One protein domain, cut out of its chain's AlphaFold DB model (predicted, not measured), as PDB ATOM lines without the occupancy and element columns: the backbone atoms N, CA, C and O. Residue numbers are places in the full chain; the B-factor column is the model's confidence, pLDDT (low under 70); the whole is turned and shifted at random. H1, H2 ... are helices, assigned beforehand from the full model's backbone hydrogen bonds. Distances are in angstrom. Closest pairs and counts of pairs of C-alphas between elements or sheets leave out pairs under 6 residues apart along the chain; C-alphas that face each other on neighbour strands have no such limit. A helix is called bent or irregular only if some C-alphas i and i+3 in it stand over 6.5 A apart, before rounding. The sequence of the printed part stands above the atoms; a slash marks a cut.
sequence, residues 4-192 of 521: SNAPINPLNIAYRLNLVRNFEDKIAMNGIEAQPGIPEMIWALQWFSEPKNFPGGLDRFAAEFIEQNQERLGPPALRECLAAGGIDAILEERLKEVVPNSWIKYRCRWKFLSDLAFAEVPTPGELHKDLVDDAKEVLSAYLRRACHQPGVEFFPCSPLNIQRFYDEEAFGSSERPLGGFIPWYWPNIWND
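What this domain is: This is residues 4 to 192 of the 521 residues of the protein "AAA domain-containing protein" of Spartobacteria bacterium LR76 (UniProt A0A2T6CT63). A long helix with a kink, H8, bridges two groups of helices: H1 and H3 pack side by side on its last arm, H8b, with H2 set off from that arm and meeting H1 at a corner, while the hairpin of H5 and H6 sits at the beginning of its first arm, H8a, where H5 touches it, with H7 at that same end of the domain but touching no helix. H4 packs beside the kink, and H9 lies off to one side of H8 without touching any helix, while the long unnamed stretch after it, residues 170 to 188, folds back into the middle and leads to the short H10. The printed part has 189 residues with ten named helices, H1 to H10 in order along the chain, and no named strand; the class is all helix, with 113 residues in named helices. It is compact, with a radius of gyration of the C-alphas of 17.7 A, and spans 50 by 34 by 33 A; residues 112 to 117 and 171 to 176 stick out.

Where its parts are: By its hydrogen bonds H8, residues 124 to 148, was assigned as one helix, but it is bent: C-alphas 137 and 140 are 7.8 A apart. Its arm H8a, residues 124 to 137, is 19.9 A long and begins with C-alpha 124 at (39.501, 68.365, 108.292); its arm H8b, residues 140 to 148, is 12.6 A long. H1 is residues 10 to 21, 16.5 A, with C-alpha 10 at (77.195, 56.610, 114.851). H2 is residues 26 to 34, H3 residues 38 to 48 and 15.0 A, and H4 residues 57 to 67 and 15.7 A. H5 is residues 76 to 84, H6 residues 89 to 98 and 14.7 A, and H7 residues 101 to 111 and 15.6 A. H9 is residues 159 to 169, 16.1 A, and H10 is residues 189 to 192, ending with C-alpha 192 at (60.595, 72.279, 112.692).

How they stand to each other: H8 is the hub, touching four other helices, and its arms stand at a steep tilt of 54 degrees. H4 touches H8b at a steep tilt of 59 degrees, closest at the C-alphas of Asp 59 and Ser 140, 5.2 A. H4 also touches H8a, with residues 132 to 136 of H8a alone, closest at the C-alphas of Ala 63 and Lys 136, 6.3 A, at a shallow tilt of 14 degrees, opposite ways. H3 touches H8b, closest at the C-alphas of Ile 42 and Cys 147, 6.2 A. H1, with residues 12 to 16 alone, touches H8b, closest at the C-alphas of Asn 12 and His 148, 5.7 A. H1 and H3 touch and run opposite ways at a shallow tilt of 6 degrees, closest at the C-alphas of Pro 10 and Gln 46, 6.7 A. H1 and H2 touch only at the corner, closest at the C-alphas of Val 20 and Met 29, 5.4 A. At the other end H5 touches H8a, with residues 124 to 128 of H8a alone, closest at the C-alphas of Leu 82 and Pro 124, 6.3 A. H5 and H6 form a helical hairpin, closest at the C-alphas of Ala 77 and Leu 91, 6.1 A, at a shallow tilt of 33 degrees, only just short of steep. H7 and H9 are close but not clearly touching, with the C-alphas of Ser 102 and Tyr 166 closest at 6.8 A; H3 and H10 are so too, with those of Ile 38 and Trp 190 at 7.6 A. Every O i to N i+4 pair is within hydrogen-bond range in H1, H2, H4, H5, H8a and H8b; H3, H7 and H9 have 6 of 7 each and H6 has 5 of 6, while H10 is too short for such a pair.

The domain as a whole: The two C-alphas farthest apart are those of Asn 22 and Asp 115, 54.2 A. The printed part has no cut. The links from H7 to H8, 12 residues, and from H9 to H10, 19 residues, are long. The mean pLDDT of the printed part is 75.2; 65 residues are under 70, among them residues 100 to 122 and 150 to 182.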
ATOM      1  N   SER A   4      63.348  47.873 114.802       57.78
ATOM      2  CA  SER A   4      62.822  49.244 114.832       57.78
ATOM      3  C   SER A   4      63.243  50.056 116.063       57.78
ATOM      4  O   SER A   4      63.232  51.284 115.990       57.78
ATOM      5  N   ASN A   5      63.638  49.400 117.165       70.31
ATOM      6  CA  ASN A   5      63.990  50.033 118.444       70.31
ATOM      7  C   ASN A   5      65.473  49.903 118.855       70.31
ATOM      8  O   ASN A   5      65.824  50.161 120.005       70.31
ATOM      9  N   ALA A   6      66.370  49.531 117.936       85.06
ATOM     10  CA  ALA A   6      67.813  49.640 118.180       85.06
ATOM     11  C   ALA A   6      68.259  51.119 118.322       85.06
ATOM     12  O   ALA A   6      67.574  52.015 117.820       85.06
ATOM     13  N   PRO A   7      69.422  51.433 118.916       92.06
ATOM     14  CA  PRO A   7      70.054  52.741 118.733       92.06
ATOM     15  C   PRO A   7      70.412  53.010 117.259       92.06
ATOM     16  O   PRO A   7      70.490  52.091 116.441       92.06
ATOM     17  N   ILE A   8      70.643  54.271 116.898       93.94
ATOM     18  CA  ILE A   8      71.272  54.646 115.625       93.94
ATOM     19  C   ILE A   8      72.788  54.483 115.783       93.94
ATOM     20  O   ILE A   8      73.384  55.061 116.694       93.94
ATOM     21  N   ASN A   9      73.419  53.715 114.892       93.56
ATOM     22  CA  ASN A   9      74.865  53.504 114.925       93.56
ATOM     23  C   ASN A   9      75.596  54.774 114.431       93.56
ATOM     24  O   ASN A   9      75.377  55.180 113.285       93.56
ATOM     25  N   PRO A  10      76.481  55.393 115.238       95.38
ATOM     26  CA  PRO A  10      77.195  56.610 114.851       95.38
ATOM     27  C   PRO A  10      78.116  56.421 113.637       95.38
ATOM     28  O   PRO A  10      78.296  57.364 112.870       95.38
ATOM     29  N   LEU A  11      78.655  55.218 113.404       94.25
ATOM     30  CA  LEU A  11      79.526  54.948 112.252       94.25
ATOM     31  C   LEU A  11      78.769  55.061 110.921       94.25
ATOM     32  O   LEU A  11      79.327  55.537 109.938       94.25
ATOM     33  N   ASN A  12      77.476  54.718 110.902       92.44
ATOM     34  CA  ASN A  12      76.634  54.863 109.710       92.44
ATOM     35  C   ASN A  12      76.380  56.345 109.376       92.44
ATOM     36  O   ASN A  12      76.385  56.720 108.204       92.44
ATOM     37  N   ILE A  13      76.233  57.202 110.396       93.62
ATOM     38  CA  ILE A  13      76.141  58.659 110.211       93.62
ATOM     39  C   ILE A  13      77.477  59.221 109.714       93.62
ATOM     40  O   ILE A  13      77.494  59.981 108.748       93.62
ATOM     41  N   ALA A  14      78.594  58.845 110.349       92.75
ATOM     42  CA  ALA A  14      79.928  59.301 109.960       92.75
ATOM     43  C   ALA A  14      80.241  58.935 108.498       92.75
ATOM     44  O   ALA A  14      80.632  59.799 107.715       92.75
ATOM     45  N   TYR A  15      79.950  57.691 108.103       90.81
ATOM     46  CA  TYR A  15      80.050  57.232 106.719       90.81
ATOM     47  C   TYR A  15      79.165  58.049 105.763       90.81
ATOM     48  O   TYR A  15      79.660  58.528 104.744       90.81
ATOM     49  N   ARG A  16      77.887  58.296 106.094       87.44
ATOM     50  CA  ARG A  16      77.011  59.119 105.236       87.44
ATOM     51  C   ARG A  16      77.521  60.558 105.093       87.44
ATOM     52  O   ARG A  16      77.504  61.100 103.991       87.44
ATOM     53  N   LEU A  17      78.000  61.180 106.170       88.81
ATOM     54  CA  LEU A  17      78.547  62.541 106.126       88.81
ATOM     55  C   LEU A  17      79.880  62.616 105.355       88.81
ATOM     56  O   LEU A  17      80.156  63.639 104.728       88.81
ATOM     57  N   ASN A  18      80.657  61.529 105.307       88.69
ATOM     58  CA  ASN A  18      81.799  61.394 104.398       88.69
ATOM     59  C   ASN A  18      81.352  61.372 102.919       88.69
ATOM     60  O   ASN A  18      81.872  62.144 102.117       88.69
ATOM     61  N   LEU A  19      80.328  60.580 102.563       86.00
ATOM     62  CA  LEU A  19      79.760  60.566 101.199       86.00
ATOM     63  C   LEU A  19      79.238  61.947 100.763       86.00
ATOM     64  O   LEU A  19      79.405  62.338  99.608       86.00
ATOM     65  N   VAL A  20      78.636  62.712 101.679       84.56
ATOM     66  CA  VAL A  20      78.256  64.115 101.431       84.56
ATOM     67  C   VAL A  20      79.492  64.969 101.141       84.56
ATOM     68  O   VAL A  20      79.551  65.637 100.113       84.56
ATOM     69  N   ARG A  21      80.500  64.925 102.022       84.44
ATOM     70  CA  ARG A  21      81.741  65.711 101.908       84.44
ATOM     71  C   ARG A  21      82.536  65.412 100.630       84.44
ATOM     72  O   ARG A  21      83.204  66.309 100.123       84.44
ATOM     73  N   ASN A  22      82.426  64.196 100.095       85.94
ATOM     74  CA  ASN A  22      83.085  63.765  98.858       85.94
ATOM     75  C   ASN A  22      82.234  63.995  97.592       85.94
ATOM     76  O   ASN A  22      82.614  63.548  96.513       85.94
ATOM     77  N   PHE A  23      81.114  64.728  97.693       82.69
ATOM     78  CA  PHE A  23      80.184  65.034  96.593       82.69
ATOM     79  C   PHE A  23      79.476  63.800  95.988       82.69
ATOM     80  O   PHE A  23      78.963  63.864  94.863       82.69
ATOM     81  N   GLU A  24      79.416  62.688  96.728       81.19
ATOM     82  CA  GLU A  24      78.767  61.438  96.313       81.19
ATOM     83  C   GLU A  24      77.254  61.469  96.622       81.19
ATOM     84  O   GLU A  24      76.444  61.208  95.732       81.19
ATOM     85  N   ASP A  25      76.846  61.904  97.825       76.56
ATOM     86  CA  ASP A  25      75.432  62.183  98.165       76.56
ATOM     87  C   ASP A  25      75.086  63.665  97.905       76.56
ATOM     88  O   ASP A  25      74.911  64.474  98.820       76.56
ATOM     89  N   LYS A  26      74.996  64.031  96.617       76.25
ATOM     90  CA  LYS A  26      74.647  65.396  96.157       76.25
ATOM     91  C   LYS A  26      73.271  65.871  96.639       76.25
ATOM     92  O   LYS A  26      73.046  67.070  96.781       76.25
ATOM     93  N   ILE A  27      72.355  64.936  96.881       70.62
ATOM     94  CA  ILE A  27      71.000  65.217  97.366       70.62
ATOM     95  C   ILE A  27      71.073  65.719  98.812       70.62
ATOM     96  O   ILE A  27      70.531  66.779  99.130       70.62
ATOM     97  N   ALA A  28      71.795  65.005  99.678       73.00
ATOM     98  CA  ALA A  28      72.003  65.435 101.055       73.00
ATOM     99  C   ALA A  28      72.900  66.672 101.176       73.00
ATOM    100  O   ALA A  28      72.642  67.503 102.045       73.00
ATOM    101  N   MET A  29      73.903  66.826 100.303       81.00
ATOM    102  CA  MET A  29      74.752  68.023 100.237       81.00
ATOM    103  C   MET A  29      73.922  69.297 100.069       81.00
ATOM    104  O   MET A  29      73.977  70.164 100.936       81.00
ATOM    105  N   ASN A  30      73.090  69.372  99.028       78.75
ATOM    106  CA  ASN A  30      72.234  70.534  98.776       78.75
ATOM    107  C   ASN A  30      71.303  70.848  99.968       78.75
ATOM    108  O   ASN A  30      71.043  72.011 100.272       78.75
ATOM    109  N   GLY A  31      70.807  69.815 100.662       77.19
ATOM    110  CA  GLY A  31      70.008  69.978 101.880       77.19
ATOM    111  C   GLY A  31      70.808  70.561 103.051       77.19
ATOM    112  O   GLY A  31      70.341  71.485 103.709       77.19
ATOM    113  N   ILE A  32      72.028  70.067 103.282       83.50
ATOM    114  CA  ILE A  32      72.937  70.537 104.342       83.50
ATOM    115  C   ILE A  32      73.454  71.959 104.060       83.50
ATOM    116  O   ILE A  32      73.588  72.745 104.996       83.50
ATOM    117  N   GLU A  33      73.681  72.324 102.797       84.44
ATOM    118  CA  GLU A  33      74.000  73.704 102.401       84.44
ATOM    119  C   GLU A  33      72.819  74.657 102.648       84.44
ATOM    120  O   GLU A  33      73.014  75.763 103.153       84.44
ATOM    121  N   ALA A  34      71.587  74.220 102.362       84.19
ATOM    122  CA  ALA A  34      70.376  74.995 102.637       84.19
ATOM    123  C   ALA A  34      70.034  75.089 104.139       84.19
ATOM    124  O   ALA A  34      69.425  76.069 104.569       84.19
ATOM    125  N   GLN A  35      70.403  74.084 104.941       85.25
ATOM    126  CA  GLN A  35      70.148  74.016 106.387       85.25
ATOM    127  C   GLN A  35      71.397  73.511 107.147       85.25
ATOM    128  O   GLN A  35      71.457  72.340 107.544       85.25
ATOM    129  N   PRO A  36      72.376  74.391 107.454       86.69
ATOM    130  CA  PRO A  36      73.629  74.013 108.126       86.69
ATOM    131  C   PRO A  36      73.485  73.384 109.525       86.69
ATOM    132  O   PRO A  36      74.462  72.880 110.075       86.69
ATOM    133  N   GLY A  37      72.285  73.401 110.118       90.19
ATOM    134  CA  GLY A  37      71.971  72.707 111.371       90.19
ATOM    135  C   GLY A  37      71.760  71.193 111.231       90.19
ATOM    136  O   GLY A  37      71.813  70.489 112.240       90.19
ATOM    137  N   ILE A  38      71.561  70.666 110.012       90.12
ATOM    138  CA  ILE A  38      71.269  69.240 109.778       90.12
ATOM    139  C   ILE A  38      72.318  68.296 110.397       90.12
ATOM    140  O   ILE A  38      71.905  67.349 111.067       90.12
ATOM    141  N   PRO A  39      73.646  68.507 110.266       91.69
ATOM    142  CA  PRO A  39      74.622  67.613 110.889       91.69
ATOM    143  C   PRO A  39      74.477  67.558 112.419       91.69
ATOM    144  O   PRO A  39      74.404  66.471 112.989       91.69
ATOM    145  N   GLU A  40      74.343  68.711 113.088       94.12
ATOM    146  CA  GLU A  40      74.138  68.787 114.545       94.12
ATOM    147  C   GLU A  40      72.822  68.099 114.961       94.12
ATOM    148  O   GLU A  40      72.778  67.367 115.950       94.12
ATOM    149  N   MET A  41      71.765  68.241 114.159       94.88
ATOM    150  CA  MET A  41      70.480  67.559 114.345       94.88
ATOM    151  C   MET A  41      70.588  66.028 114.215       94.88
ATOM    152  O   MET A  41      70.098  65.316 115.089       94.88
ATOM    153  N   ILE A  42      71.270  65.493 113.197       94.38
ATOM    154  CA  ILE A  42      71.465  64.037 113.026       94.38
ATOM    155  C   ILE A  42      72.273  63.463 114.205       94.38
ATOM    156  O   ILE A  42      71.911  62.429 114.775       94.38
ATOM    157  N   TRP A  43      73.323  64.160 114.653       95.75
ATOM    158  CA  TRP A  43      74.111  63.749 115.821       95.75
ATOM    159  C   TRP A  43      73.364  63.876 117.154       95.75
ATOM    160  O   TRP A  43      73.726  63.196 118.124       95.75
ATOM    161  N   ALA A  44      72.315  64.697 117.220       96.44
ATOM    162  CA  ALA A  44      71.367  64.719 118.327       96.44
ATOM    163  C   ALA A  44      70.346  63.570 118.232       96.44
ATOM    164  O   ALA A  44      70.128  62.895 119.234       96.44
ATOM    165  N   LEU A  45      69.796  63.261 117.050       96.19
ATOM    166  CA  LEU A  45      68.930  62.087 116.836       96.19
ATOM    167  C   LEU A  45      69.633  60.778 117.223       96.19
ATOM    168  O   LEU A  45      69.030  59.933 117.885       96.19
ATOM    169  N   GLN A  46      70.929  60.648 116.919       96.31
ATOM    170  CA  GLN A  46      71.771  59.557 117.423       96.31
ATOM    171  C   GLN A  46      71.710  59.473 118.957       96.31
ATOM    172  O   GLN A  46      71.420  58.413 119.508       96.31
ATOM    173  N   TRP A  47      71.896  60.602 119.644       96.44
ATOM    174  CA  TRP A  47      71.879  60.669 121.106       96.44
ATOM    175  C   TRP A  47      70.501  60.353 121.704       96.44
ATOM    176  O   TRP A  47      70.441  59.669 122.723       96.44
ATOM    177  N   PHE A  48      69.406  60.797 121.075       95.62
ATOM    178  CA  PHE A  48      68.032  60.509 121.510       95.62
ATOM    179  C   PHE A  48      67.585  59.070 121.204       95.62
ATOM    180  O   PHE A  48      66.714  58.542 121.889       95.62
ATOM    181  N   SER A  49      68.195  58.400 120.221       95.12
ATOM    182  CA  SER A  49      67.911  56.989 119.917       95.12
ATOM    183  C   SER A  49      68.426  56.001 120.973       95.12
ATOM    184  O   SER A  49      68.048  54.832 120.962       95.12
ATOM    185  N   GLU A  50      69.285  56.460 121.884       93.25
ATOM    186  CA  GLU A  50      69.953  55.667 122.914       93.25
ATOM    187  C   GLU A  50      69.126  55.629 124.216       93.25
ATOM    188  O   GLU A  50      69.054  56.643 124.918       93.25
ATOM    189  N   PRO A  51      68.555  54.477 124.632       91.06
ATOM    190  CA  PRO A  51      67.666  54.415 125.801       91.06
ATOM    191  C   PRO A  51      68.325  54.825 127.130       91.06
ATOM    192  O   PRO A  51      67.639  55.250 128.057       91.06
ATOM    193  N   LYS A  52      69.661  54.725 127.215       90.75
ATOM    194  CA  LYS A  52      70.492  55.196 128.343       90.75
ATOM    195  C   LYS A  52      70.527  56.727 128.485       90.75
ATOM    196  O   LYS A  52      70.777  57.228 129.576       90.75
ATOM    197  N   ASN A  53      70.315  57.446 127.382       91.94
ATOM    198  CA  ASN A  53      70.342  58.906 127.297       91.94
ATOM    199  C   ASN A  53      68.921  59.476 127.386       91.94
ATOM    200  O   ASN A  53      68.679  60.464 128.079       91.94
ATOM    201  N   PHE A  54      67.985  58.830 126.685       92.25
ATOM    202  CA  PHE A  54      66.601  59.257 126.557       92.25
ATOM    203  C   PHE A  54      65.657  58.052 126.752       92.25
ATOM    204  O   PHE A  54      65.482  57.248 125.834       92.25
ATOM    205  N   PRO A  55      65.067  57.864 127.951       92.69
ATOM    206  CA  PRO A  55      64.266  56.677 128.262       92.69
ATOM    207  C   PRO A  55      62.980  56.601 127.429       92.69
ATOM    208  O   PRO A  55      62.058  57.393 127.636       92.69
ATOM    209  N   GLY A  56      62.924  55.635 126.507       91.25
ATOM    210  CA  GLY A  56      61.898  55.515 125.459       91.25
ATOM    211  C   GLY A  56      62.425  55.765 124.037       91.25
ATOM    212  O   GLY A  56      61.688  55.569 123.074       91.25
ATOM    213  N   GLY A  57      63.696  56.156 123.899       93.25
ATOM    214  CA  GLY A  57      64.417  56.220 122.630       93.25
ATOM    215  C   GLY A  57      63.777  57.135 121.586       93.25
ATOM    216  O   GLY A  57      63.099  58.119 121.896       93.25
ATOM    217  N   LEU A  58      63.984  56.775 120.319       92.56
ATOM    218  CA  LEU A  58      63.519  57.559 119.177       92.56
ATOM    219  C   LEU A  58      61.983  57.552 119.022       92.56
ATOM    220  O   LEU A  58      61.431  58.515 118.500       92.56
ATOM    221  N   ASP A  59      61.295  56.517 119.516       92.12
ATOM    222  CA  ASP A  59      59.825  56.434 119.515       92.12
ATOM    223  C   ASP A  59      59.213  57.494 120.438       92.12
ATOM    224  O   ASP A  59      58.358  58.278 120.022       92.12
ATOM    225  N   ARG A  60      59.704  57.589 121.681       93.81
ATOM    226  CA  ARG A  60      59.282  58.644 122.611       93.81
ATOM    227  C   ARG A  60      59.656  60.031 122.096       93.81
ATOM    228  O   ARG A  60      58.876  60.964 122.250       93.81
ATOM    229  N   PHE A  61      60.840  60.173 121.504       94.25
ATOM    230  CA  PHE A  61      61.287  61.439 120.928       94.25
ATOM    231  C   PHE A  61      60.334  61.907 119.821       94.25
ATOM    232  O   PHE A  61      59.905  63.059 119.826       94.25
ATOM    233  N   ALA A  62      59.944  60.999 118.921       93.25
ATOM    234  CA  ALA A  62      58.953  61.270 117.887       93.25
ATOM    235  C   ALA A  62      57.592  61.652 118.492       93.25
ATOM    236  O   ALA A  62      56.979  62.609 118.026       93.25
ATOM    237  N   ALA A  63      57.146  60.977 119.557       93.31
ATOM    238  CA  ALA A  63      55.903  61.313 120.253       93.31
ATOM    239  C   ALA A  63      55.930  62.714 120.905       93.31
ATOM    240  O   ALA A  63      55.025  63.503 120.644       93.31
ATOM    241  N   GLU A  64      56.976  63.057 121.677       94.69
ATOM    242  CA  GLU A  64      57.146  64.398 122.281       94.69
ATOM    243  C   GLU A  64      57.231  65.500 121.204       94.69
ATOM    244  O   GLU A  64      56.700  66.597 121.388       94.69
ATOM    245  N   PHE A  65      57.874  65.219 120.065       94.81
ATOM    246  CA  PHE A  65      57.974  66.155 118.943       94.81
ATOM    247  C   PHE A  65      56.644  66.334 118.195       94.81
ATOM    248  O   PHE A  65      56.288  67.465 117.866       94.81
ATOM    249  N   ILE A  66      55.891  65.254 117.955       94.12
ATOM    250  CA  ILE A  66      54.546  65.316 117.361       94.12
ATOM    251  C   ILE A  66      53.619  66.120 118.268       94.12
ATOM    252  O   ILE A  66      52.991  67.058 117.797       94.12
ATOM    253  N   GLU A  67      53.564  65.802 119.565       93.81
ATOM    254  CA  GLU A  67      52.695  66.469 120.545       93.81
ATOM    255  C   GLU A  67      52.894  67.992 120.591       93.81
ATOM    256  O   GLU A  67      51.919  68.735 120.664       93.81
ATOM    257  N   GLN A  68      54.137  68.460 120.470       92.81
ATOM    258  CA  GLN A  68      54.492  69.882 120.565       92.81
ATOM    259  C   GLN A  68      54.488  70.639 119.226       92.81
ATOM    260  O   GLN A  68      54.858  71.815 119.198       92.81
ATOM    261  N   ASN A  69      54.133  69.974 118.119       92.94
ATOM    262  CA  ASN A  69      54.054  70.585 116.788       92.94
ATOM    263  C   ASN A  69      52.849  70.051 115.975       92.94
ATOM    264  O   ASN A  69      52.892  70.056 114.740       92.94
ATOM    265  N   GLN A  70      51.783  69.559 116.633       90.88
ATOM    266  CA  GLN A  70      50.607  69.000 115.942       90.88
ATOM    267  C   GLN A  70      49.993  70.018 114.975       90.88
ATOM    268  O   GLN A  70      49.603  69.648 113.875       90.88
ATOM    269  N   GLU A  71      50.011  71.311 115.312       88.19
ATOM    270  CA  GLU A  71      49.500  72.399 114.473       88.19
ATOM    271  C   GLU A  71      50.214  72.527 113.116       88.19
ATOM    272  O   GLU A  71      49.702  73.180 112.207       88.19
ATOM    273  N   ARG A  72      51.389  71.902 112.958       87.69
ATOM    274  CA  ARG A  72      52.173  71.896 111.712       87.69
ATOM    275  C   ARG A  72      51.829  70.725 110.799       87.69
ATOM    276  O   ARG A  72      52.153  70.801 109.613       87.69
ATOM    277  N   LEU A  73      51.162  69.688 111.310       87.25
ATOM    278  CA  LEU A  73      50.770  68.512 110.539       87.25
ATOM    279  C   LEU A  73      49.633  68.831 109.564       87.25
ATOM    280  O   LEU A  73      48.564  69.317 109.934       87.25
ATOM    281  N   GLY A  74      49.873  68.500 108.300       83.94
ATOM    282  CA  GLY A  74      48.975  68.733 107.182       83.94
ATOM    283  C   GLY A  74      49.576  69.677 106.134       83.94
ATOM    284  O   GLY A  74      50.377  70.561 106.462       83.94
ATOM    285  N   PRO A  75      49.169  69.538 104.858       80.25
ATOM    286  CA  PRO A  75      49.484  70.532 103.837       80.25
ATOM    287  C   PRO A  75      48.877  71.901 104.207       80.25
ATOM    288  O   PRO A  75      47.915  71.945 104.978       80.25
ATOM    289  N   PRO A  76      49.375  73.024 103.648       82.81
ATOM    290  CA  PRO A  76      48.902  74.369 103.996       82.81
ATOM    291  C   PRO A  76      47.375  74.517 103.975       82.81
ATOM    292  O   PRO A  76      46.809  74.952 104.974       82.81
ATOM    293  N   ALA A  77      46.711  74.010 102.927       80.31
ATOM    294  CA  ALA A  77      45.252  74.024 102.803       80.31
ATOM    295  C   ALA A  77      44.524  73.316 103.967       80.31
ATOM    296  O   ALA A  77      43.492  73.799 104.415       80.31
ATOM    297  N   LEU A  78      45.067  72.223 104.522       82.31
ATOM    298  CA  LEU A  78      44.446  71.553 105.675       82.31
ATOM    299  C   LEU A  78      44.521  72.423 106.932       82.31
ATOM    300  O   LEU A  78      43.560  72.505 107.692       82.31
ATOM    301  N   ARG A  79      45.654  73.100 107.134       84.06
ATOM    302  CA  ARG A  79      45.862  74.002 108.275       84.06
ATOM    303  C   ARG A  79      45.022  75.275 108.140       84.06
ATOM    304  O   ARG A  79      44.504  75.763 109.138       84.06
ATOM    305  N   GLU A  80      44.814  75.751 106.911       83.75
ATOM    306  CA  GLU A  80      43.848  76.807 106.583       83.75
ATOM    307  C   GLU A  80      42.408  76.379 106.943       83.75
ATOM    308  O   GLU A  80      41.747  77.106 107.682       83.75
ATOM    309  N   CYS A  81      41.950  75.179 106.549       81.56
ATOM    310  CA  CYS A  81      40.633  74.645 106.948       81.56
ATOM    311  C   CYS A  81      40.456  74.546 108.472       81.56
ATOM    312  O   CYS A  81      39.423  74.937 109.017       81.56
ATOM    313  N   LEU A  82      41.464  74.012 109.172       83.62
ATOM    314  CA  LEU A  82      41.433  73.841 110.629       83.62
ATOM    315  C   LEU A  82      41.365  75.190 111.357       83.62
ATOM    316  O   LEU A  82      40.607  75.324 112.314       83.62
ATOM    317  N   ALA A  83      42.105  76.199 110.883       84.88
ATOM    318  CA  ALA A  83      42.062  77.555 111.427       84.88
ATOM    319  C   ALA A  83      40.751  78.296 111.096       84.88
ATOM    320  O   ALA A  83      40.281  79.094 111.905       84.88
ATOM    321  N   ALA A  84      40.146  78.024 109.934       82.69
ATOM    322  CA  ALA A  84      38.852  78.576 109.528       82.69
ATOM    323  C   ALA A  84      37.645  77.884 110.196       82.69
ATOM    324  O   ALA A  84      36.539  78.423 110.173       82.69
ATOM    325  N   GLY A  85      37.838  76.697 110.782       79.00
ATOM    326  CA  GLY A  85      36.773  75.902 111.402       79.00
ATOM    327  C   GLY A  85      35.855  75.179 110.406       79.00
ATOM    328  O   GLY A  85      34.750  74.788 110.781       79.00
ATOM    329  N   GLY A  86      36.277  74.997 109.150       72.81
ATOM    330  CA  GLY A  86      35.449  74.391 108.104       72.81
ATOM    331  C   GLY A  86      36.171  74.187 106.768       72.81
ATOM    332  O   GLY A  86      37.357  74.477 106.635       72.81
ATOM    333  N   ILE A  87      35.435  73.675 105.780       69.69
ATOM    334  CA  ILE A  87      35.849  73.573 104.373       69.69
ATOM    335  C   ILE A  87      35.000  74.554 103.558       69.69
ATOM    336  O   ILE A  87      33.778  74.573 103.708       69.69
ATOM    337  N   ASP A  88      35.631  75.310 102.658       73.31
ATOM    338  CA  ASP A  88      34.966  75.856 101.472       73.31
ATOM    339  C   ASP A  88      35.364  75.052 100.219       73.31
ATOM    340  O   ASP A  88      36.332  74.291 100.234       73.31
ATOM    341  N   ALA A  89      34.618  75.203  99.123       69.69
ATOM    342  CA  ALA A  89      34.835  74.406  97.913       69.69
ATOM    343  C   ALA A  89      36.235  74.591  97.282       69.69
ATOM    344  O   ALA A  89      36.750  73.664  96.662       69.69
ATOM    345  N   ILE A  90      36.872  75.755  97.464       69.50
ATOM    346  CA  ILE A  90      38.210  76.057  96.928       69.50
ATOM    347  C   ILE A  90      39.272  75.335  97.767       69.50
ATOM    348  O   ILE A  90      40.227  74.768  97.233       69.50
ATOM    349  N   LEU A  91      39.096  75.317  99.089       66.50
ATOM    350  CA  LEU A  91      39.910  74.522 100.002       66.50
ATOM    351  C   LEU A  91      39.729  73.011  99.777       66.50
ATOM    352  O   LEU A  91      40.704  72.268  99.883       66.50
ATOM    353  N   GLU A  92      38.528  72.548  99.417       69.81
ATOM    354  CA  GLU A  92      38.278  71.134  99.106       69.81
ATOM    355  C   GLU A  92      39.024  70.669  97.841       69.81
ATOM    356  O   GLU A  92      39.621  69.590  97.843       69.81
ATOM    357  N   GLU A  93      39.047  71.476  96.773       71.62
ATOM    358  CA  GLU A  93      39.853  71.180  95.576       71.62
ATOM    359  C   GLU A  93      41.356  71.217  95.885       71.62
ATOM    360  O   GLU A  93      42.057  70.242  95.606       71.62
ATOM    361  N   ARG A  94      41.843  72.259  96.575       72.50
ATOM    362  CA  ARG A  94      43.256  72.366  96.999       72.50
ATOM    363  C   ARG A  94      43.710  71.219  97.910       72.50
ATOM    364  O   ARG A  94      44.896  70.899  97.946       72.50
ATOM    365  N   LEU A  95      42.801  70.587  98.655       69.19
ATOM    366  CA  LEU A  95      43.100  69.364  99.408       69.19
ATOM    367  C   LEU A  95      43.225  68.144  98.486       69.19
ATOM    368  O   LEU A  95      44.181  67.381  98.626       69.19
ATOM    369  N   LYS A  96      42.315  67.976  97.518       71.19
ATOM    370  CA  LYS A  96      42.352  66.871  96.539       71.19
ATOM    371  C   LYS A  96      43.599  66.899  95.646       71.19
ATOM    372  O   LYS A  96      44.055  65.840  95.230       71.19
ATOM    373  N   GLU A  97      44.165  68.078  95.383       69.06
ATOM    374  CA  GLU A  97      45.433  68.230  94.652       69.06
ATOM    375  C   GLU A  97      46.667  67.758  95.441       69.06
ATOM    376  O   GLU A  97      47.650  67.329  94.838       69.06
ATOM    377  N   VAL A  98      46.650  67.853  96.779       68.81
ATOM    378  CA  VAL A  98      47.858  67.684  97.614       68.81
ATOM    379  C   VAL A  98      47.858  66.386  98.433       68.81
ATOM    380  O   VAL A  98      48.930  65.892  98.781       68.81
ATOM    381  N   VAL A  99      46.695  65.799  98.732       70.19
ATOM    382  CA  VAL A  99      46.608  64.495  99.415       70.19
ATOM    383  C   VAL A  99      46.851  63.358  98.403       70.19
ATOM    384  O   VAL A  99      46.055  63.194  97.478       70.19
ATOM    385  N   PRO A 100      47.894  62.513  98.557       69.81
ATOM    386  CA  PRO A 100      48.197  61.471  97.581       69.81
ATOM    387  C   PRO A 100      47.075  60.436  97.449       69.81
ATOM    388  O   PRO A 100      46.678  59.790  98.421       69.81
ATOM    389  N   ASN A 101      46.629  60.194  96.212       66.25
ATOM    390  CA  ASN A 101      45.638  59.160  95.887       66.25
ATOM    391  C   ASN A 101      46.041  57.756  96.385       66.25
ATOM    392  O   ASN A 101      45.174  56.933  96.681       66.25
ATOM    393  N   SER A 102      47.343  57.475  96.491       64.62
ATOM    394  CA  SER A 102      47.903  56.264  97.103       64.62
ATOM    395  C   SER A 102      47.580  56.162  98.601       64.62
ATOM    396  O   SER A 102      47.113  55.117  99.053       64.62
ATOM    397  N   TRP A 103      47.761  57.248  99.360       68.56
ATOM    398  CA  TRP A 103      47.485  57.313 100.799       68.56
ATOM    399  C   TRP A 103      45.983  57.202 101.093       68.56
ATOM    400  O   TRP A 103      45.596  56.415 101.957       68.56
ATOM    401  N   ILE A 104      45.134  57.885 100.308       64.88
ATOM    402  CA  ILE A 104      43.665  57.756 100.395       64.88
ATOM    403  C   ILE A 104      43.263  56.290 100.196       64.88
ATOM    404  O   ILE A 104      42.645  55.691 101.075       64.88
ATOM    405  N   LYS A 105      43.688  55.669  99.085       62.66
ATOM    406  CA  LYS A 105      43.418  54.249  98.805       62.66
ATOM    407  C   LYS A 105      43.921  53.335  99.929       62.66
ATOM    408  O   LYS A 105      43.238  52.370 100.261       62.66
ATOM    409  N   TYR A 106      45.074  53.630 100.534       62.66
ATOM    410  CA  TYR A 106      45.648  52.826 101.617       62.66
ATOM    411  C   TYR A 106      44.848  52.909 102.929       62.66
ATOM    412  O   TYR A 106      44.474  51.867 103.471       62.66
ATOM    413  N   ARG A 107      44.535  54.116 103.427       61.22
ATOM    414  CA  ARG A 107      43.736  54.304 104.657       61.22
ATOM    415  C   ARG A 107      42.286  53.843 104.470       61.22
ATOM    416  O   ARG A 107      41.758  53.147 105.337       61.22
ATOM    417  N   CYS A 108      41.661  54.125 103.323       48.62
ATOM    418  CA  CYS A 108      40.310  53.637 103.020       48.62
ATOM    419  C   CYS A 108      40.240  52.102 102.993       48.62
ATOM    420  O   CYS A 108      39.287  51.543 103.529       48.62
ATOM    421  N   ARG A 109      41.266  51.403 102.482       46.25
ATOM    422  CA  ARG A 109      41.329  49.924 102.442       46.25
ATOM    423  C   ARG A 109      41.305  49.248 103.824       46.25
ATOM    424  O   ARG A 109      41.015  48.060 103.895       46.25
ATOM    425  N   TRP A 110      41.571  49.984 104.909       38.28
ATOM    426  CA  TRP A 110      41.416  49.500 106.290       38.28
ATOM    427  C   TRP A 110      40.073  49.868 106.941       38.28
ATOM    428  O   TRP A 110      39.649  49.169 107.857       38.28
ATOM    429  N   LYS A 111      39.375  50.912 106.465       40.56
ATOM    430  CA  LYS A 111      37.982  51.206 106.866       40.56
ATOM    431  C   LYS A 111      36.958  50.392 106.052       40.56
ATOM    432  O   LYS A 111      35.872  50.132 106.555       40.56
ATOM    433  N   PHE A 112      37.301  49.968 104.832       37.03
ATOM    434  CA  PHE A 112      36.389  49.321 103.883       37.03
ATOM    435  C   PHE A 112      36.882  47.943 103.407       37.03
ATOM    436  O   PHE A 112      37.592  47.818 102.410       37.03
ATOM    437  N   LEU A 113      36.408  46.894 104.092       36.97
ATOM    438  CA  LEU A 113      36.266  45.538 103.534       36.97
ATOM    439  C   LEU A 113      34.824  45.242 103.061       36.97
ATOM    440  O   LEU A 113      34.531  44.125 102.640       36.97
ATOM    441  N   SER A 114      33.938  46.242 103.104       37.44
ATOM    442  CA  SER A 114      32.537  46.165 102.676       37.44
ATOM    443  C   SER A 114      32.132  47.428 101.905       37.44
ATOM    444  O   SER A 114      31.971  48.483 102.509       37.44
ATOM    445  N   ASP A 115      31.931  47.260 100.596       38.22
ATOM    446  CA  ASP A 115      31.230  48.143  99.644       38.22
ATOM    447  C   ASP A 115      31.977  49.339  99.009       38.22
ATOM    448  O   ASP A 115      32.360  50.320  99.635       38.22
ATOM    449  N   LEU A 116      32.121  49.266  97.679       37.75
ATOM    450  CA  LEU A 116      32.820  50.226  96.809       37.75
ATOM    451  C   LEU A 116      31.965  51.461  96.455       37.75
ATOM    452  O   LEU A 116      31.787  51.799  95.283       37.75
ATOM    453  N   ALA A 117      31.458  52.163  97.467       42.62
ATOM    454  CA  ALA A 117      31.092  53.568  97.296       42.62
ATOM    455  C   ALA A 117      32.367  54.434  97.267       42.62
ATOM    456  O   ALA A 117      33.374  54.091  97.893       42.62
ATOM    457  N   PHE A 118      32.337  55.578  96.576       47.44
ATOM    458  CA  PHE A 118      33.340  56.618  96.822       47.44
ATOM    459  C   PHE A 118      33.129  57.114  98.254       47.44
ATOM    460  O   PHE A 118      32.110  57.742  98.535       47.44
ATOM    461  N   ALA A 119      34.053  56.775  99.155       50.47
ATOM    462  CA  ALA A 119      33.973  57.183 100.550       50.47
ATOM    463  C   ALA A 119      33.889  58.713 100.650       50.47
ATOM    464  O   ALA A 119      34.598  59.422  99.930       50.47
ATOM    465  N   GLU A 120      33.028  59.202 101.543       58.22
ATOM    466  CA  GLU A 120      32.923  60.628 101.846       58.22
ATOM    467  C   GLU A 120      34.309  61.172 102.223       58.22
ATOM    468  O   GLU A 120      35.073  60.519 102.943       58.22
ATOM    469  N   VAL A 121      34.661  62.346 101.690       61.66
ATOM    470  CA  VAL A 121      35.961  62.969 101.967       61.66
ATOM    471  C   VAL A 121      36.029  63.238 103.475       61.66
ATOM    472  O   VAL A 121      35.149  63.935 103.984       61.66
ATOM    473  N   PRO A 122      37.024  62.696 104.208       69.25
ATOM    474  CA  PRO A 122      37.084  62.848 105.656       69.25
ATOM    475  C   PRO A 122      37.154  64.328 106.031       69.25
ATOM    476  O   PRO A 122      37.860  65.107 105.383       69.25
ATOM    477  N   THR A 123      36.444  64.714 107.092       78.75
ATOM    478  CA  THR A 123      36.433  66.109 107.556       78.75
ATOM    479  C   THR A 123      37.849  66.570 107.938       78.75
ATOM    480  O   THR A 123      38.699  65.732 108.255       78.75
ATOM    481  N   PRO A 124      38.151  67.887 107.982       79.88
ATOM    482  CA  PRO A 124      39.501  68.365 108.292       79.88
ATOM    483  C   PRO A 124      40.040  67.824 109.617       79.88
ATOM    484  O   PRO A 124      41.214  67.479 109.701       79.88
ATOM    485  N   GLY A 125      39.178  67.701 110.633       82.88
ATOM    486  CA  GLY A 125      39.535  67.139 111.936       82.88
ATOM    487  C   GLY A 125      39.816  65.635 111.892       82.88
ATOM    488  O   GLY A 125      40.760  65.176 112.531       82.88
ATOM    489  N   GLU A 126      39.052  64.861 111.115       83.06
ATOM    490  CA  GLU A 126      39.309  63.428 110.926       83.06
ATOM    491  C   GLU A 126      40.572  63.179 110.111       83.06
ATOM    492  O   GLU A 126      41.392  62.361 110.516       83.06
ATOM    493  N   LEU A 127      40.764  63.910 109.007       82.06
ATOM    494  CA  LEU A 127      41.974  63.833 108.196       82.06
ATOM    495  C   LEU A 127      43.198  64.223 109.028       82.06
ATOM    496  O   LEU A 127      44.169  63.476 109.068       82.06
ATOM    497  N   HIS A 128      43.145  65.342 109.753       85.81
ATOM    498  CA  HIS A 128      44.228  65.765 110.638       85.81
ATOM    499  C   HIS A 128      44.529  64.727 111.724       85.81
ATOM    500  O   HIS A 128      45.694  64.416 111.957       85.81
ATOM    501  N   LYS A 129      43.504  64.120 112.336       88.12
ATOM    502  CA  LYS A 129      43.690  63.022 113.292       88.12
ATOM    503  C   LYS A 129      44.329  61.789 112.641       88.12
ATOM    504  O   LYS A 129      45.288  61.260 113.194       88.12
ATOM    505  N   ASP A 130      43.839  61.349 111.480       85.06
ATOM    506  CA  ASP A 130      44.412  60.217 110.742       85.06
ATOM    507  C   ASP A 130      45.887  60.496 110.368       85.06
ATOM    508  O   ASP A 130      46.694  59.572 110.426       85.06
ATOM    509  N   LEU A 131      46.278  61.752 110.086       85.81
ATOM    510  CA  LEU A 131      47.677  62.170 109.868       85.81
ATOM    511  C   LEU A 131      48.512  62.236 111.163       85.81
ATOM    512  O   LEU A 131      49.685  61.869 111.151       85.81
ATOM    513  N   VAL A 132      47.934  62.673 112.286       89.38
ATOM    514  CA  VAL A 132      48.580  62.659 113.614       89.38
ATOM    515  C   VAL A 132      48.851  61.225 114.080       89.38
ATOM    516  O   VAL A 132      49.906  60.954 114.653       89.38
ATOM    517  N   ASP A 133      47.926  60.299 113.832       87.56
ATOM    518  CA  ASP A 133      48.093  58.887 114.179       87.56
ATOM    519  C   ASP A 133      49.029  58.158 113.189       87.56
ATOM    520  O   ASP A 133      49.831  57.330 113.615       87.56
ATOM    521  N   ASP A 134      49.032  58.529 111.901       84.69
ATOM    522  CA  ASP A 134      50.042  58.099 110.916       84.69
ATOM    523  C   ASP A 134      51.458  58.548 111.319       84.69
ATOM    524  O   ASP A 134      52.378  57.728 111.362       84.69
ATOM    525  N   ALA A 135      51.627  59.810 111.730       87.75
ATOM    526  CA  ALA A 135      52.909  60.350 112.183       87.75
ATOM    527  C   ALA A 135      53.487  59.554 113.365       87.75
ATOM    528  O   ALA A 135      54.687  59.272 113.389       87.75
ATOM    529  N   LYS A 136      52.640  59.139 114.320       88.88
ATOM    530  CA  LYS A 136      53.046  58.300 115.464       88.88
ATOM    531  C   LYS A 136      53.502  56.901 115.038       88.88
ATOM    532  O   LYS A 136      54.386  56.351 115.685       88.88
ATOM    533  N   GLU A 137      52.928  56.329 113.975       84.31
ATOM    534  CA  GLU A 137      53.371  55.040 113.421       84.31
ATOM    535  C   GLU A 137      54.705  55.144 112.660       84.31
ATOM    536  O   GLU A 137      55.512  54.216 112.730       84.31
ATOM    537  N   VAL A 138      54.936  56.225 111.900       84.94
ATOM    538  CA  VAL A 138      56.029  56.264 110.904       84.94
ATOM    539  C   VAL A 138      57.246  57.101 111.296       84.94
ATOM    540  O   VAL A 138      58.342  56.829 110.800       84.94
ATOM    541  N   LEU A 139      57.103  58.114 112.160       88.44
ATOM    542  CA  LEU A 139      58.127  59.155 112.294       88.44
ATOM    543  C   LEU A 139      59.458  58.649 112.867       88.44
ATOM    544  O   LEU A 139      60.513  59.001 112.341       88.44
ATOM    545  N   SER A 140      59.454  57.818 113.913       89.50
ATOM    546  CA  SER A 140      60.713  57.315 114.490       89.50
ATOM    547  C   SER A 140      61.483  56.441 113.493       89.50
ATOM    548  O   SER A 140      62.706  56.547 113.378       89.50
ATOM    549  N   ALA A 141      60.769  55.642 112.698       85.69
ATOM    550  CA  ALA A 141      61.344  54.835 111.631       85.69
ATOM    551  C   ALA A 141      61.865  55.699 110.464       85.69
ATOM    552  O   ALA A 141      62.961  55.435 109.966       85.69
ATOM    553  N   TYR A 142      61.161  56.777 110.092       86.44
ATOM    554  CA  TYR A 142      61.641  57.757 109.110       86.44
ATOM    555  C   TYR A 142      62.923  58.465 109.578       86.44
ATOM    556  O   TYR A 142      63.928  58.445 108.868       86.44
ATOM    557  N   LEU A 143      62.938  59.021 110.797       89.50
ATOM    558  CA  LEU A 143      64.117  59.681 111.376       89.50
ATOM    559  C   LEU A 143      65.315  58.718 111.449       89.50
ATOM    560  O   LEU A 143      66.442  59.097 111.126       89.50
ATOM    561  N   ARG A 144      65.069  57.445 111.790       88.81
ATOM    562  CA  ARG A 144      66.068  56.371 111.731       88.81
ATOM    563  C   ARG A 144      66.578  56.141 110.308       88.81
ATOM    564  O   ARG A 144      67.797  56.105 110.134       88.81
ATOM    565  N   ARG A 145      65.701  55.984 109.305       84.19
ATOM    566  CA  ARG A 145      66.079  55.774 107.890       84.19
ATOM    567  C   ARG A 145      66.916  56.952 107.376       84.19
ATOM    568  O   ARG A 145      67.981  56.732 106.803       84.19
ATOM    569  N   ALA A 146      66.509  58.181 107.692       83.44
ATOM    570  CA  ALA A 146      67.190  59.422 107.327       83.44
ATOM    571  C   ALA A 146      68.558  59.640 108.013       83.44
ATOM    572  O   ALA A 146      69.388  60.378 107.484       83.44
ATOM    573  N   CYS A 147      68.849  58.968 109.132       87.12
ATOM    574  CA  CYS A 147      70.200  58.952 109.714       87.12
ATOM    575  C   CYS A 147      71.120  57.872 109.109       87.12
ATOM    576  O   CYS A 147      72.329  57.934 109.305       87.12
ATOM    577  N   HIS A 148      70.567  56.881 108.399       81.38
ATOM    578  CA  HIS A 148      71.301  55.700 107.926       81.38
ATOM    579  C   HIS A 148      71.548  55.666 106.416       81.38
ATOM    580  O   HIS A 148      72.629  55.273 105.989       81.38
ATOM    581  N   GLN A 149      70.545  56.000 105.602       73.38
ATOM    582  CA  GLN A 149      70.589  55.753 104.161       73.38
ATOM    583  C   GLN A 149      71.034  56.996 103.376       73.38
ATOM    584  O   GLN A 149      70.403  58.047 103.518       73.38
ATOM    585  N   PRO A 150      72.064  56.889 102.512       62.31
ATOM    586  CA  PRO A 150      72.356  57.892 101.488       62.31
ATOM    587  C   PRO A 150      71.147  58.146 100.577       62.31
ATOM    588  O   PRO A 150      70.302  57.269 100.399       62.31
ATOM    589  N   GLY A 151      71.053  59.344 100.004       58.84
ATOM    590  CA  GLY A 151      69.985  59.717  99.068       58.84
ATOM    591  C   GLY A 151      68.605  59.984  99.687       58.84
ATOM    592  O   GLY A 151      67.720  60.448  98.974       58.84
ATOM    593  N   VAL A 152      68.398  59.768 100.995       64.94
ATOM    594  CA  VAL A 152      67.183  60.258 101.677       64.94
ATOM    595  C   VAL A 152      67.231  61.783 101.725       64.94
ATOM    596  O   VAL A 152      68.147  62.349 102.331       64.94
ATOM    597  N   GLU A 153      66.263  62.438 101.081       64.94
ATOM    598  CA  GLU A 153      66.226  63.893 100.941       64.94
ATOM    599  C   GLU A 153      66.074  64.610 102.293       64.94
ATOM    600  O   GLU A 153      65.187  64.297 103.090       64.94
ATOM    601  N   PHE A 154      66.888  65.649 102.504       64.56
ATOM    602  CA  PHE A 154      66.677  66.648 103.562       64.56
ATOM    603  C   PHE A 154      65.878  67.872 103.067       64.56
ATOM    604  O   PHE A 154      65.884  68.935 103.687       64.56
ATOM    605  N   PHE A 155      65.202  67.738 101.924       58.03
ATOM    606  CA  PHE A 155      64.408  68.796 101.308       58.03
ATOM    607  C   PHE A 155      62.999  68.897 101.905       58.03
ATOM    608  O   PHE A 155      62.489  67.921 102.459       58.03
ATOM    609  N   PRO A 156      62.341  70.064 101.773       54.00
ATOM    610  CA  PRO A 156      60.925  70.171 102.071       54.00
ATOM    611  C   PRO A 156      60.081  69.384 101.060       54.00
ATOM    612  O   PRO A 156      60.392  69.353  99.867       54.00
ATOM    613  N   CYS A 157      58.993  68.768 101.527       53.97
ATOM    614  CA  CYS A 157      58.166  67.870 100.716       53.97
ATOM    615  C   CYS A 157      57.501  68.607  99.538       53.97
ATOM    616  O   CYS A 157      56.488  69.285  99.713       53.97
ATOM    617  N   SER A 158      58.041  68.448  98.326       52.78
ATOM    618  CA  SER A 158      57.387  68.905  97.094       52.78
ATOM    619  C   SER A 158      56.342  67.865  96.643       52.78
ATOM    620  O   SER A 158      56.642  66.666  96.683       52.78
ATOM    621  N   PRO A 159      55.140  68.262  96.171       49.72
ATOM    622  CA  PRO A 159      54.147  67.318  95.639       49.72
ATOM    623  C   PRO A 159      54.692  66.430  94.508       49.72
ATOM    624  O   PRO A 159      54.357  65.251  94.424       49.72
ATOM    625  N   LEU A 160      55.601  66.976  93.691       48.72
ATOM    626  CA  LEU A 160      56.282  66.263  92.605       48.72
ATOM    627  C   LEU A 160      57.192  65.137  93.120       48.72
ATOM    628  O   LEU A 160      57.208  64.054  92.537       48.72
ATOM    629  N   ASN A 161      57.922  65.361  94.216       52.09
ATOM    630  CA  ASN A 161      58.778  64.337  94.821       52.09
ATOM    631  C   ASN A 161      57.913  63.261  95.496       52.09
ATOM    632  O   ASN A 161      58.143  62.070  95.292       52.09
ATOM    633  N   ILE A 162      56.879  63.682  96.238       52.56
ATOM    634  CA  ILE A 162      55.923  62.794  96.920       52.56
ATOM    635  C   ILE A 162      55.305  61.795  95.938       52.56
ATOM    636  O   ILE A 162      55.327  60.590  96.190       52.56
ATOM    637  N   GLN A 163      54.765  62.281  94.817       49.25
ATOM    638  CA  GLN A 163      54.096  61.411  93.854       49.25
ATOM    639  C   GLN A 163      55.069  60.405  93.225       49.25
ATOM    640  O   GLN A 163      54.743  59.226  93.120       49.25
ATOM    641  N   ARG A 164      56.292  60.837  92.901       50.00
ATOM    642  CA  ARG A 164      57.324  59.972  92.318       50.00
ATOM    643  C   ARG A 164      57.708  58.804  93.233       50.00
ATOM    644  O   ARG A 164      57.757  57.668  92.774       50.00
ATOM    645  N   PHE A 165      57.897  59.060  94.531       51.03
ATOM    646  CA  PHE A 165      58.175  58.001  95.511       51.03
ATOM    647  C   PHE A 165      57.011  57.008  95.668       51.03
ATOM    648  O   PHE A 165      57.253  55.813  95.831       51.03
ATOM    649  N   TYR A 166      55.757  57.472  95.608       53.16
ATOM    650  CA  TYR A 166      54.600  56.576  95.698       53.16
ATOM    651  C   TYR A 166      54.335  55.786  94.411       53.16
ATOM    652  O   TYR A 166      53.922  54.633  94.510       53.16
ATOM    653  N   ASP A 167      54.574  56.358  93.230       50.03
ATOM    654  CA  ASP A 167      54.317  55.679  91.955       50.03
ATOM    655  C   ASP A 167      55.420  54.648  91.606       50.03
ATOM    656  O   ASP A 167      55.116  53.630  90.981       50.03
ATOM    657  N   GLU A 168      56.672  54.850  92.047       48.78
ATOM    658  CA  GLU A 168      57.795  53.929  91.768       48.78
ATOM    659  C   GLU A 168      57.854  52.699  92.717       48.78
ATOM    660  O   GLU A 168      58.124  51.595  92.242       48.78
ATOM    661  N   GLU A 169      57.550  52.815  94.025       47.06
ATOM    662  CA  GLU A 169      57.568  51.651  94.950       47.06
ATOM    663  C   GLU A 169      56.247  50.836  94.978       47.06
ATOM    664  O   GLU A 169      56.268  49.636  95.266       47.06
ATOM    665  N   ALA A 170      55.083  51.426  94.661       45.03
ATOM    666  CA  ALA A 170      53.773  50.800  94.934       45.03
ATOM    667  C   ALA A 170      53.368  49.611  94.033       45.03
ATOM    668  O   ALA A 170      52.334  48.988  94.283       45.03
ATOM    669  N   PHE A 171      54.151  49.279  93.000       40.53
ATOM    670  CA  PHE A 171      53.857  48.178  92.068       40.53
ATOM    671  C   PHE A 171      54.642  46.878  92.336       40.53
ATOM    672  O   PHE A 171      54.405  45.886  91.646       40.53
ATOM    673  N   GLY A 172      55.564  46.859  93.311       39.19
ATOM    674  CA  GLY A 172      56.505  45.745  93.509       39.19
ATOM    675  C   GLY A 172      56.153  44.728  94.606       39.19
ATOM    676  O   GLY A 172      56.239  43.524  94.370       39.19
ATOM    677  N   SER A 173      55.797  45.183  95.811       43.16
ATOM    678  CA  SER A 173      55.745  44.338  97.018       43.16
ATOM    679  C   SER A 173      54.433  44.462  97.803       43.16
ATOM    680  O   SER A 173      53.837  45.529  97.922       43.16
ATOM    681  N   SER A 174      53.977  43.345  98.380       40.97
ATOM    682  CA  SER A 174      52.770  43.285  99.226       40.97
ATOM    683  C   SER A 174      53.011  43.653 100.697       40.97
ATOM    684  O   SER A 174      52.064  43.701 101.481       40.97
ATOM    685  N   GLU A 175      54.263  43.884 101.085       40.75
ATOM    686  CA  GLU A 175      54.666  44.278 102.435       40.75
ATOM    687  C   GLU A 175      54.856  45.800 102.504       40.75
ATOM    688  O   GLU A 175      55.319  46.412 101.540       40.75
ATOM    689  N   ARG A 176      54.518  46.430 103.643       43.94
ATOM    690  CA  ARG A 176      54.838  47.852 103.886       43.94
ATOM    691  C   ARG A 176      56.352  48.062 103.669       43.94
ATOM    692  O   ARG A 176      57.128  47.335 104.290       43.94
ATOM    693  N   PRO A 177      56.793  49.120 102.965       44.16
ATOM    694  CA  PRO A 177      58.114  49.709 103.179       44.16
ATOM    695  C   PRO A 177      58.166  50.286 104.606       44.16
ATOM    696  O   PRO A 177      57.841  51.450 104.848       44.16
ATOM    697  N   LEU A 178      58.465  49.427 105.588       38.12
ATOM    698  CA  LEU A 178      58.356  49.716 107.022       38.12
ATOM    699  C   LEU A 178      59.329  50.836 107.430       38.12
ATOM    700  O   LEU A 178      60.508  50.593 107.672       38.12
ATOM    701  N   GLY A 179      58.814  52.069 107.510       42.94
ATOM    702  CA  GLY A 179      59.595  53.278 107.805       42.94
ATOM    703  C   GLY A 179      60.151  54.008 106.578       42.94
ATOM    704  O   GLY A 179      61.213  54.620 106.671       42.94
ATOM    705  N   GLY A 180      59.498  53.893 105.414       49.41
ATOM    706  CA  GLY A 180      60.094  54.316 104.148       49.41
ATOM    707  C   GLY A 180      59.974  55.792 103.753       49.41
ATOM    708  O   GLY A 180      60.977  56.387 103.363       49.41
ATOM    709  N   PHE A 181      58.774  56.366 103.811       61.12
ATOM    710  CA  PHE A 181      58.469  57.629 103.127       61.12
ATOM    711  C   PHE A 181      58.724  58.865 103.992       61.12
ATOM    712  O   PHE A 181      58.489  58.849 105.201       61.12
ATOM    713  N   ILE A 182      59.138  59.961 103.348       64.69
ATOM    714  CA  ILE A 182      59.087  61.296 103.954       64.69
ATOM    715  C   ILE A 182      57.609  61.603 104.259       64.69
ATOM    716  O   ILE A 182      56.780  61.426 103.361       64.69
ATOM    717  N   PRO A 183      57.248  62.068 105.471       72.94
ATOM    718  CA  PRO A 183      55.881  62.483 105.776       72.94
ATOM    719  C   PRO A 183      55.421  63.610 104.836       72.94
ATOM    720  O   PRO A 183      55.745  64.782 105.029       72.94
ATOM    721  N   TRP A 184      54.663  63.261 103.792       74.69
ATOM    722  CA  TRP A 184      54.224  64.195 102.744       74.69
ATOM    723  C   TRP A 184      53.401  65.365 103.308       74.69
ATOM    724  O   TRP A 184      53.443  66.483 102.801       74.69
ATOM    725  N   TYR A 185      52.709  65.099 104.414       79.19
ATOM    726  CA  TYR A 185      51.920  66.032 105.208       79.19
ATOM    727  C   TYR A 185      52.743  66.903 106.170       79.19
ATOM    728  O   TYR A 185      52.155  67.723 106.870       79.19
ATOM    729  N   TRP A 186      54.074  66.774 106.228       84.62
ATOM    730  CA  TRP A 186      54.937  67.610 107.074       84.62
ATOM    731  C   TRP A 186      56.053  68.301 106.264       84.62
ATOM    732  O   TRP A 186      57.232  67.988 106.434       84.62
ATOM    733  N   PRO A 187      55.731  69.293 105.404       76.69
ATOM    734  CA  PRO A 187      56.690  69.814 104.429       76.69
ATOM    735  C   PRO A 187      57.968  70.430 105.004       76.69
ATOM    736  O   PRO A 187      58.964  70.455 104.304       76.69
ATOM    737  N   ASN A 188      57.974  70.917 106.250       83.69
ATOM    738  CA  ASN A 188      59.129  71.589 106.865       83.69
ATOM    739  C   ASN A 188      59.749  70.810 108.038       83.69
ATOM    740  O   ASN A 188      60.423  71.412 108.872       83.69
ATOM    741  N   ILE A 189      59.551  69.486 108.099       86.69
ATOM    742  CA  ILE A 189      59.885  68.659 109.270       86.69
ATOM    743  C   ILE A 189      61.303  68.880 109.823       86.69
ATOM    744  O   ILE A 189      61.469  68.965 111.034       86.69
ATOM    745  N   TRP A 190      62.310  69.060 108.963       87.38
ATOM    746  CA  TRP A 190      63.697  69.302 109.378       87.38
ATOM    747  C   TRP A 190      63.913  70.675 110.037       87.38
ATOM    748  O   TRP A 190      64.534  70.756 111.097       87.38
ATOM    749  N   ASN A 191      63.315  71.739 109.492       88.94
ATOM    750  CA  ASN A 191      63.338  73.071 110.109       88.94
ATOM    751  C   ASN A 191      62.552  73.095 111.428       88.94
ATOM    752  O   ASN A 191      62.993  73.711 112.401       88.94
ATOM    753  N   ASP A 192      61.408  72.408 111.480       91.44
ATOM    754  CA  ASP A 192      60.595  72.279 112.692       91.44
ATOM    755  C   ASP A 192      61.350  71.509 113.789       91.44
ATOM    756  O   ASP A 192      61.300  71.895 114.959       91.44
TER     757      ASP A 192